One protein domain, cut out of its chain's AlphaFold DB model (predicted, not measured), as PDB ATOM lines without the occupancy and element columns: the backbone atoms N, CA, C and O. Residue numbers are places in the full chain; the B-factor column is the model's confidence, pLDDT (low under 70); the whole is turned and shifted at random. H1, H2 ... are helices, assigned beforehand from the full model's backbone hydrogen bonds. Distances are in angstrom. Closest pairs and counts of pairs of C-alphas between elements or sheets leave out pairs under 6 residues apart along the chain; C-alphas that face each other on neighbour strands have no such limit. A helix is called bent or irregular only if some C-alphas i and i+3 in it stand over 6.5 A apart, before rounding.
ATOM      1  N   GLN A   2      10.532  63.540  82.535       77.44
ATOM      2  CA  GLN A   2      11.465  62.455  82.157       77.44
ATOM      3  C   GLN A   2      12.500  62.847  81.083       77.44
ATOM      4  O   GLN A   2      13.697  62.711  81.313       77.44
ATOM      5  N   ARG A   3      12.060  63.461  79.974       81.69
ATOM      6  CA  ARG A   3      12.966  63.952  78.912       81.69
ATOM      7  C   ARG A   3      14.004  64.973  79.392       81.69
ATOM      8  O   ARG A   3      15.120  64.984  78.889       81.69
ATOM      9  N   TYR A   4      13.636  65.833  80.341       81.25
ATOM     10  CA  TYR A   4      14.547  66.832  80.899       81.25
ATOM     11  C   TYR A   4      15.620  66.158  81.760       81.25
ATOM     12  O   TYR A   4      16.802  66.401  81.565       81.25
ATOM     13  N   ASN A   5      15.220  65.224  82.626       79.00
ATOM     14  CA  ASN A   5      16.151  64.477  83.474       79.00
ATOM     15  C   ASN A   5      17.129  63.619  82.658       79.00
ATOM     16  O   ASN A   5      18.308  63.536  82.993       79.00
ATOM     17  N   GLU A   6      16.668  63.002  81.570       83.75
ATOM     18  CA  GLU A   6      17.545  62.277  80.645       83.75
ATOM     19  C   GLU A   6      18.540  63.203  79.943       83.75
ATOM     20  O   GLU A   6      19.703  62.837  79.795       83.75
ATOM     21  N   ALA A   7      18.104  64.395  79.526       81.75
ATOM     22  CA  ALA A   7      18.980  65.385  78.910       81.75
ATOM     23  C   ALA A   7      20.039  65.885  79.900       81.75
ATOM     24  O   ALA A   7      21.219  65.901  79.568       81.75
ATOM     25  N   VAL A   8      19.636  66.196  81.133       81.31
ATOM     26  CA  VAL A   8      20.530  66.612  82.222       81.31
ATOM     27  C   VAL A   8      21.592  65.554  82.513       81.31
ATOM     28  O   VAL A   8      22.772  65.877  82.576       81.31
ATOM     29  N   ARG A   9      21.206  64.274  82.607       81.56
ATOM     30  CA  ARG A   9      22.146  63.166  82.858       81.56
ATOM     31  C   ARG A   9      23.175  62.960  81.744       81.56
ATOM     32  O   ARG A   9      24.206  62.336  81.982       81.56
ATOM     33  N   ARG A  10      22.906  63.445  80.528       82.25
ATOM     34  CA  ARG A  10      23.853  63.376  79.402       82.25
ATOM     35  C   ARG A  10      24.918  64.469  79.467       82.25
ATOM     36  O   ARG A  10      25.976  64.293  78.866       82.25
ATOM     37  N   VAL A  11      24.668  65.567  80.184       80.81
ATOM     38  CA  VAL A  11      25.636  66.660  80.332       80.81
ATOM     39  C   VAL A  11      26.532  66.378  81.539       80.81
ATOM     40  O   VAL A  11      26.086  66.386  82.682       80.81
ATOM     41  N   LYS A  12      27.814  66.094  81.291       75.19
ATOM     42  CA  LYS A  12      28.800  65.834  82.351       75.19
ATOM     43  C   LYS A  12      29.320  67.157  82.925       75.19
ATOM     44  O   LYS A  12      29.649  68.056  82.161       75.19
ATOM     45  N   GLY A  13      29.435  67.249  84.253       76.00
ATOM     46  CA  GLY A  13      30.064  68.387  84.945       76.00
ATOM     47  C   GLY A  13      29.152  69.583  85.242       76.00
ATOM     48  O   GLY A  13      29.659  70.664  85.520       76.00
ATOM     49  N   VAL A  14      27.828  69.418  85.177       78.19
ATOM     50  CA  VAL A  14      26.870  70.483  85.515       78.19
ATOM     51  C   VAL A  14      26.391  70.320  86.955       78.19
ATOM     52  O   VAL A  14      25.958  69.237  87.342       78.19
ATOM     53  N   ASN A  15      26.440  71.408  87.727       83.50
ATOM     54  CA  ASN A  15      25.938  71.441  89.099       83.50
ATOM     55  C   ASN A  15      24.409  71.319  89.130       83.50
ATOM     56  O   ASN A  15      23.713  71.956  88.336       83.50
ATOM     57  N   GLU A  16      23.885  70.557  90.091       80.12
ATOM     58  CA  GLU A  16      22.439  70.366  90.281       80.12
ATOM     59  C   GLU A  16      21.710  71.703  90.480       80.12
ATOM     60  O   GLU A  16      20.655  71.923  89.892       80.12
ATOM     61  N   GLU A  17      22.327  72.653  91.183       81.50
ATOM     62  CA  GLU A  17      21.808  74.014  91.371       81.50
ATOM     63  C   GLU A  17      21.613  74.772  90.049       81.50
ATOM     64  O   GLU A  17      20.621  75.476  89.864       81.50
ATOM     65  N   PHE A  18      22.537  74.606  89.095       83.94
ATOM     66  CA  PHE A  18      22.453  75.256  87.786       83.94
ATOM     67  C   PHE A  18      21.321  74.660  86.943       83.94
ATOM     68  O   PHE A  18      20.587  75.382  86.267       83.94
ATOM     69  N   ILE A  19      21.159  73.337  87.009       84.12
ATOM     70  CA  ILE A  19      20.070  72.617  86.343       84.12
ATOM     71  C   ILE A  19      18.727  73.093  86.903       84.12
ATOM     72  O   ILE A  19      17.860  73.542  86.150       84.12
ATOM     73  N   ILE A  20      18.577  73.070  88.228       84.44
ATOM     74  CA  ILE A  20      17.340  73.470  88.900       84.44
ATOM     75  C   ILE A  20      17.036  74.954  88.650       84.44
ATOM     76  O   ILE A  20      15.888  75.296  88.371       84.44
ATOM     77  N   GLY A  21      18.048  75.825  88.662       81.62
ATOM     78  CA  GLY A  21      17.895  77.255  88.382       81.62
ATOM     79  C   GLY A  21      17.519  77.581  86.932       81.62
ATOM     80  O   GLY A  21      16.851  78.583  86.677       81.62
ATOM     81  N   ASN A  22      17.906  76.739  85.968       82.75
ATOM     82  CA  ASN A  22      17.583  76.945  84.555       82.75
ATOM     83  C   ASN A  22      16.207  76.381  84.168       82.75
ATOM     84  O   ASN A  22      15.547  76.932  83.287       82.75
ATOM     85  N   LEU A  23      15.748  75.310  84.824       81.56
ATOM     86  CA  LEU A  23      14.503  74.633  84.463       81.56
ATOM     87  C   LEU A  23      13.283  75.572  84.363       81.56
ATOM     88  O   LEU A  23      12.581  75.460  83.354       81.56
ATOM     89  N   PRO A  24      13.018  76.504  85.301       78.50
ATOM     90  CA  PRO A  24      11.875  77.412  85.208       78.50
ATOM     91  C   PRO A  24      11.846  78.227  83.908       78.50
ATOM     92  O   PRO A  24      10.776  78.402  83.333       78.50
ATOM     93  N   ASN A  25      13.010  78.629  83.380       78.81
ATOM     94  CA  ASN A  25      13.125  79.359  82.110       78.81
ATOM     95  C   ASN A  25      12.737  78.516  80.886       78.81
ATOM     96  O   ASN A  25      12.405  79.052  79.831       78.81
ATOM     97  N   SER A  26      12.800  77.189  81.003       73.62
ATOM     98  CA  SER A  26      12.469  76.262  79.915       73.62
ATOM     99  C   SER A  26      10.989  75.847  79.887       73.62
ATOM    100  O   SER A  26      10.555  75.139  78.972       73.62
ATOM    101  N   LEU A  27      10.193  76.281  80.870       78.88
ATOM    102  CA  LEU A  27       8.775  75.951  80.977       78.88
ATOM    103  C   LEU A  27       7.911  77.037  80.339       78.88
ATOM    104  O   LEU A  27       8.083  78.223  80.580       78.88
ATOM    105  N   LYS A  28       6.922  76.616  79.545       67.50
ATOM    106  CA  LYS A  28       5.958  77.529  78.905       67.50
ATOM    107  C   LYS A  28       4.807  77.953  79.823       67.50
ATOM    108  O   LYS A  28       4.016  78.807  79.439       67.50
ATOM    109  N   LEU A  29       4.657  77.308  80.981       70.69
ATOM    110  CA  LEU A  29       3.601  77.624  81.936       70.69
ATOM    111  C   LEU A  29       4.122  78.659  82.927       70.69
ATOM    112  O   LEU A  29       4.817  78.296  83.873       70.69
ATOM    113  N   GLU A  30       3.712  79.909  82.717       66.31
ATOM    114  CA  GLU A  30       4.054  81.071  83.549       66.31
ATOM    115  C   GLU A  30       3.818  80.780  85.044       66.31
ATOM    116  O   GLU A  30       4.702  80.982  85.872       66.31
ATOM    117  N   TYR A  31       2.703  80.121  85.373       76.75
ATOM    118  CA  TYR A  31       2.366  79.725  86.745       76.75
ATOM    119  C   TYR A  31       3.322  78.691  87.369       76.75
ATOM    120  O   TYR A  31       3.642  78.767  88.554       76.75
ATOM    121  N   VAL A  32       3.791  77.709  86.589       78.31
ATOM    122  CA  VAL A  32       4.700  76.667  87.103       78.31
ATOM    123  C   VAL A  32       6.105  77.241  87.260       78.31
ATOM    124  O   VAL A  32       6.762  76.970  88.261       78.31
ATOM    125  N   SER A  33       6.551  78.085  86.323       79.88
ATOM    126  CA  SER A  33       7.821  78.802  86.460       79.88
ATOM    127  C   SER A  33       7.821  79.750  87.661       79.88
ATOM    128  O   SER A  33       8.772  79.728  88.436       79.88
ATOM    129  N   GLU A  34       6.747  80.518  87.875       80.12
ATOM    130  CA  GLU A  34       6.610  81.420  89.027       80.12
ATOM    131  C   GLU A  34       6.682  80.665  90.357       80.12
ATOM    132  O   GLU A  34       7.381  81.091  91.274       80.12
ATOM    133  N   HIS A  35       6.014  79.512  90.468       78.25
ATOM    134  CA  HIS A  35       6.044  78.729  91.700       78.25
ATOM    135  C   HIS A  35       7.409  78.079  91.964       78.25
ATOM    136  O   HIS A  35       7.840  77.989  93.116       78.25
ATOM    137  N   LEU A  36       8.108  77.643  90.913       81.56
ATOM    138  CA  LEU A  36       9.475  77.136  91.042       81.56
ATOM    139  C   LEU A  36      10.469  78.246  91.405       81.56
ATOM    140  O   LEU A  36      11.430  77.966  92.108       81.56
ATOM    141  N   TYR A  37      10.237  79.497  90.996       80.62
ATOM    142  CA  TYR A  37      11.030  80.637  91.470       80.62
ATOM    143  C   TYR A  37      10.701  81.035  92.908       80.62
ATOM    144  O   TYR A  37      11.603  81.357  93.677       80.62
ATOM    145  N   ALA A  38       9.421  80.994  93.286       81.75
ATOM    146  CA  ALA A  38       8.975  81.342  94.633       81.75
ATOM    147  C   ALA A  38       9.574  80.412  95.698       81.75
ATOM    148  O   ALA A  38       9.880  80.844  96.810       81.75
ATOM    149  N   ARG A  39       9.751  79.132  95.358       81.69
ATOM    150  CA  ARG A  39      10.497  78.161  96.159       81.69
ATOM    151  C   ARG A  39      11.364  77.333  95.229       81.69
ATOM    152  O   ARG A  39      10.902  76.328  94.683       81.69
ATOM    153  N   LEU A  40      12.617  77.759  95.070       80.75
ATOM    154  CA  LEU A  40      13.581  77.013  94.275       80.75
ATOM    155  C   LEU A  40      13.874  75.673  94.966       80.75
ATOM    156  O   LEU A  40      14.178  75.670  96.161       80.75
ATOM    157  N   PRO A  41      13.710  74.531  94.280       82.88
ATOM    158  CA  PRO A  41      14.082  73.238  94.840       82.88
ATOM    159  C   PRO A  41      15.585  73.184  95.115       82.88
ATOM    160  O   PRO A  41      16.384  73.735  94.363       82.88
ATOM    161  N   SER A  42      15.964  72.503  96.185       82.25
ATOM    162  CA  SER A  42      17.363  72.295  96.567       82.25
ATOM    163  C   SER A  42      17.967  71.040  95.930       82.25
ATOM    164  O   SER A  42      19.180  70.952  95.772       82.25
ATOM    165  N   SER A  43      17.120  70.089  95.519       86.19
ATOM    166  CA  SER A  43      17.521  68.824  94.897       86.19
ATOM    167  C   SER A  43      16.677  68.496  93.665       86.19
ATOM    168  O   SER A  43      15.524  68.915  93.523       86.19
ATOM    169  N   MET A  44      17.247  67.685  92.772       81.88
ATOM    170  CA  MET A  44      16.557  67.126  91.608       81.88
ATOM    171  C   MET A  44      15.358  66.243  91.980       81.88
ATOM    172  O   MET A  44      14.452  66.084  91.160       81.88
ATOM    173  N   GLU A  45      15.352  65.659  93.180       84.00
ATOM    174  CA  GLU A  45      14.240  64.854  93.698       84.00
ATOM    175  C   GLU A  45      13.074  65.744  94.150       84.00
ATOM    176  O   GLU A  45      11.957  65.584  93.661       84.00
ATOM    177  N   GLU A  46      13.359  66.771  94.953       86.25
ATOM    178  CA  GLU A  46      12.382  67.783  95.389       86.25
ATOM    179  C   GLU A  46      11.744  68.506  94.190       86.25
ATOM    180  O   GLU A  46      10.544  68.787  94.152       86.25
ATOM    181  N   LEU A  47      12.542  68.772  93.154       85.50
ATOM    182  CA  LEU A  47      12.057  69.338  91.903       85.50
ATOM    183  C   LEU A  47      11.064  68.408  91.185       85.50
ATOM    184  O   LEU A  47      10.074  68.873  90.613       85.50
ATOM    185  N   GLN A  48      11.333  67.102  91.173       85.00
ATOM    186  CA  GLN A  48      10.436  66.122  90.562       85.00
ATOM    187  C   GLN A  48       9.139  65.999  91.345       85.00
ATOM    188  O   GLN A  48       8.079  66.021  90.724       85.00
ATOM    189  N   GLU A  49       9.225  65.932  92.671       87.56
ATOM    190  CA  GLU A  49       8.066  65.871  93.558       87.56
ATOM    191  C   GLU A  49       7.134  67.062  93.307       87.56
ATOM    192  O   GLU A  49       5.986  66.863  92.901       87.56
ATOM    193  N   ARG A  50       7.654  68.295  93.355       86.56
ATOM    194  CA  ARG A  50       6.870  69.505  93.045       86.56
ATOM    195  C   ARG A  50       6.233  69.454  91.662       86.56
ATOM    196  O   ARG A  50       5.074  69.820  91.486       86.56
ATOM    197  N   MET A  51       6.966  68.984  90.657       85.38
ATOM    198  CA  MET A  51       6.421  68.848  89.307       85.38
ATOM    199  C   MET A  51       5.308  67.801  89.223       85.38
ATOM    200  O   MET A  51       4.344  67.999  88.484       85.38
ATOM    201  N   THR A  52       5.408  66.704  89.973       87.38
ATOM    202  CA  THR A  52       4.338  65.701  90.046       87.38
ATOM    203  C   THR A  52       3.113  66.218  90.786       87.38
ATOM    204  O   THR A  52       2.002  65.989  90.313       87.38
ATOM    205  N   GLU A  53       3.288  66.982  91.865       88.19
ATOM    206  CA  GLU A  53       2.190  67.663  92.558       88.19
ATOM    207  C   GLU A  53       1.453  68.615  91.610       88.19
ATOM    208  O   GLU A  53       0.225  68.586  91.538       88.19
ATOM    209  N   PHE A  54       2.182  69.401  90.808       86.25
ATOM    210  CA  PHE A  54       1.570  70.274  89.803       86.25
ATOM    211  C   PHE A  54       0.753  69.514  88.767       86.25
ATOM    212  O   PHE A  54      -0.357  69.934  88.444       86.25
ATOM    213  N   ILE A  55       1.284  68.400  88.259       86.81
ATOM    214  CA  ILE A  55       0.562  67.543  87.315       86.81
ATOM    215  C   ILE A  55      -0.717  67.008  87.968       86.81
ATOM    216  O   ILE A  55      -1.780  67.113  87.371       86.81
ATOM    217  N   GLN A  56      -0.646  66.520  89.209       88.06
ATOM    218  CA  GLN A  56      -1.815  66.006  89.931       88.06
ATOM    219  C   GLN A  56      -2.872  67.088  90.186       88.06
ATOM    220  O   GLN A  56      -4.066  66.851  89.994       88.06
ATOM    221  N   ILE A  57      -2.451  68.285  90.600       86.00
ATOM    222  CA  ILE A  57      -3.349  69.424  90.827       86.00
ATOM    223  C   ILE A  57      -4.026  69.831  89.516       86.00
ATOM    224  O   ILE A  57      -5.237  70.074  89.497       86.00
ATOM    225  N   GLU A  58      -3.276  69.894  88.417       83.88
ATOM    226  CA  GLU A  58      -3.816  70.256  87.110       83.88
ATOM    227  C   GLU A  58      -4.739  69.162  86.554       83.88
ATOM    228  O   GLU A  58      -5.823  69.481  86.070       83.88
ATOM    229  N   ASP A  59      -4.402  67.881  86.724       85.44
ATOM    230  CA  ASP A  59      -5.252  66.742  86.358       85.44
ATOM    231  C   ASP A  59      -6.552  66.720  87.169       85.44
ATOM    232  O   ASP A  59      -7.633  66.467  86.627       85.44
ATOM    233  N   GLN A  60      -6.493  67.049  88.464       83.69
ATOM    234  CA  GLN A  60      -7.681  67.173  89.305       83.69
ATOM    235  C   GLN A  60      -8.555  68.352  88.856       83.69
ATOM    236  O   GLN A  60      -9.781  68.223  88.773       83.69
ATOM    237  N   ARG A  61      -7.952  69.500  88.523       85.19
ATOM    238  CA  ARG A  61      -8.665  70.657  87.954       85.19
ATOM    239  C   ARG A  61      -9.272  70.328  86.593       85.19
ATOM    240  O   ARG A  61     -10.412  70.715  86.338       85.19
ATOM    241  N   TYR A  62      -8.553  69.603  85.742       81.25
ATOM    242  CA  TYR A  62      -9.013  69.161  84.429       81.25
ATOM    243  C   TYR A  62     -10.185  68.180  84.547       81.25
ATOM    244  O   TYR A  62     -11.204  68.340  83.875       81.25
ATOM    245  N   SER A  63     -10.095  67.228  85.476       77.00
ATOM    246  CA  SER A  63     -11.154  66.252  85.760       77.00
ATOM    247  C   SER A  63     -12.418  66.913  86.314       77.00
ATOM    248  O   SER A  63     -13.515  66.583  85.879       77.00
ATOM    249  N   ARG A  64     -12.285  67.913  87.198       76.00
ATOM    250  CA  ARG A  64     -13.423  68.720  87.682       76.00
ATOM    251  C   ARG A  64     -14.044  69.611  86.598       76.00
ATOM    252  O   ARG A  64     -15.189  70.024  86.740       76.00
ATOM    253  N   ARG A  65     -13.289  69.946  85.546       72.12
ATOM    254  CA  ARG A  65     -13.748  70.772  84.416       72.12
ATOM    255  C   ARG A  65     -14.403  69.969  83.298       72.12
ATOM    256  O   ARG A  65     -15.054  70.579  82.450       72.12
ATOM    257  N   LYS A  66     -14.279  68.637  83.279       53.53
ATOM    258  CA  LYS A  66     -15.166  67.815  82.453       53.53
ATOM    259  C   LYS A  66     -16.578  67.902  83.047       53.53
ATOM    260  O   LYS A  66     -16.744  67.601  84.229       53.53
TER     261      LYS A  66
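What this domain is: This is residues 2 to 66 of the 287 residues of the protein "zinc finger CCCH domain-containing protein 13-like" of Vigna radiata var. radiata (UniProt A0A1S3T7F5). A long helix, H4, runs out of a small body of short helices, and its residues 55 to 65 stick out as an arm that makes much of the length. In the body, H2 and H3 form a helical hairpin next to the first part of H4, and H1 lies near H2; at the other end residues 9 to 15, of which 9 and 10 belong to H1, stick out. The printed part has 65 residues with four named helices, in the order H1, H2, H3, H4, and no named strand; the class is all helix. It is only just loose, close to compact, with a radius of gyration of the C-alphas of 13.0 A, and elongated, spanning 45 by 23 by 19 A.

Where its parts are: H4, residues 44 to 65, is 31.4 A long, from C-alpha 44 at (16.557, 67.126, 91.608) to C-alpha 65 at (-13.748, 70.772, 84.416). H2 is residues 16 to 26, 15.5 A long, and only just irregular: C-alphas 21 and 24 are 6.8 A apart. H3 is residues 30 to 38, 12.1 A long. H1 is residues 2 to 10, 12.7 A long, from C-alpha 2 at (11.465, 62.455, 82.157).

How they stand to each other: H4 only just touches H2, with 3 pairs of C-alphas within 8 A and with its residues 44 to 47 alone; the closest C-alphas are those of Glu 16 and Met 44, 6.8 A. H2 and H3, a hairpin, touch at a shallow tilt of 27 degrees, opposite ways, with the C-alphas of Pro 24 and Ser 33 closest at 4.5 A. H3 and H4 are close but not clearly touching, Val 32 to Phe 54 being the closest C-alphas at 7.6 A. H1 and H2 are also close but not clearly touching, with the C-alphas of Val 8 and Ile 19 closest at 7.3 A. H1 is apart from H3 and H4. Every O i to N i+4 pair is within hydrogen-bond range in H1, H3 and H4, but 4 of 7 in H2.

The domain as a whole: The C-alphas farthest apart, of Gly 13 and Lys 66, are 45.3 A apart. The printed part has no cut, and its three links are tight. Residues 28, 30 and 66 have pLDDT under 70; the mean of the printed part is 80.8.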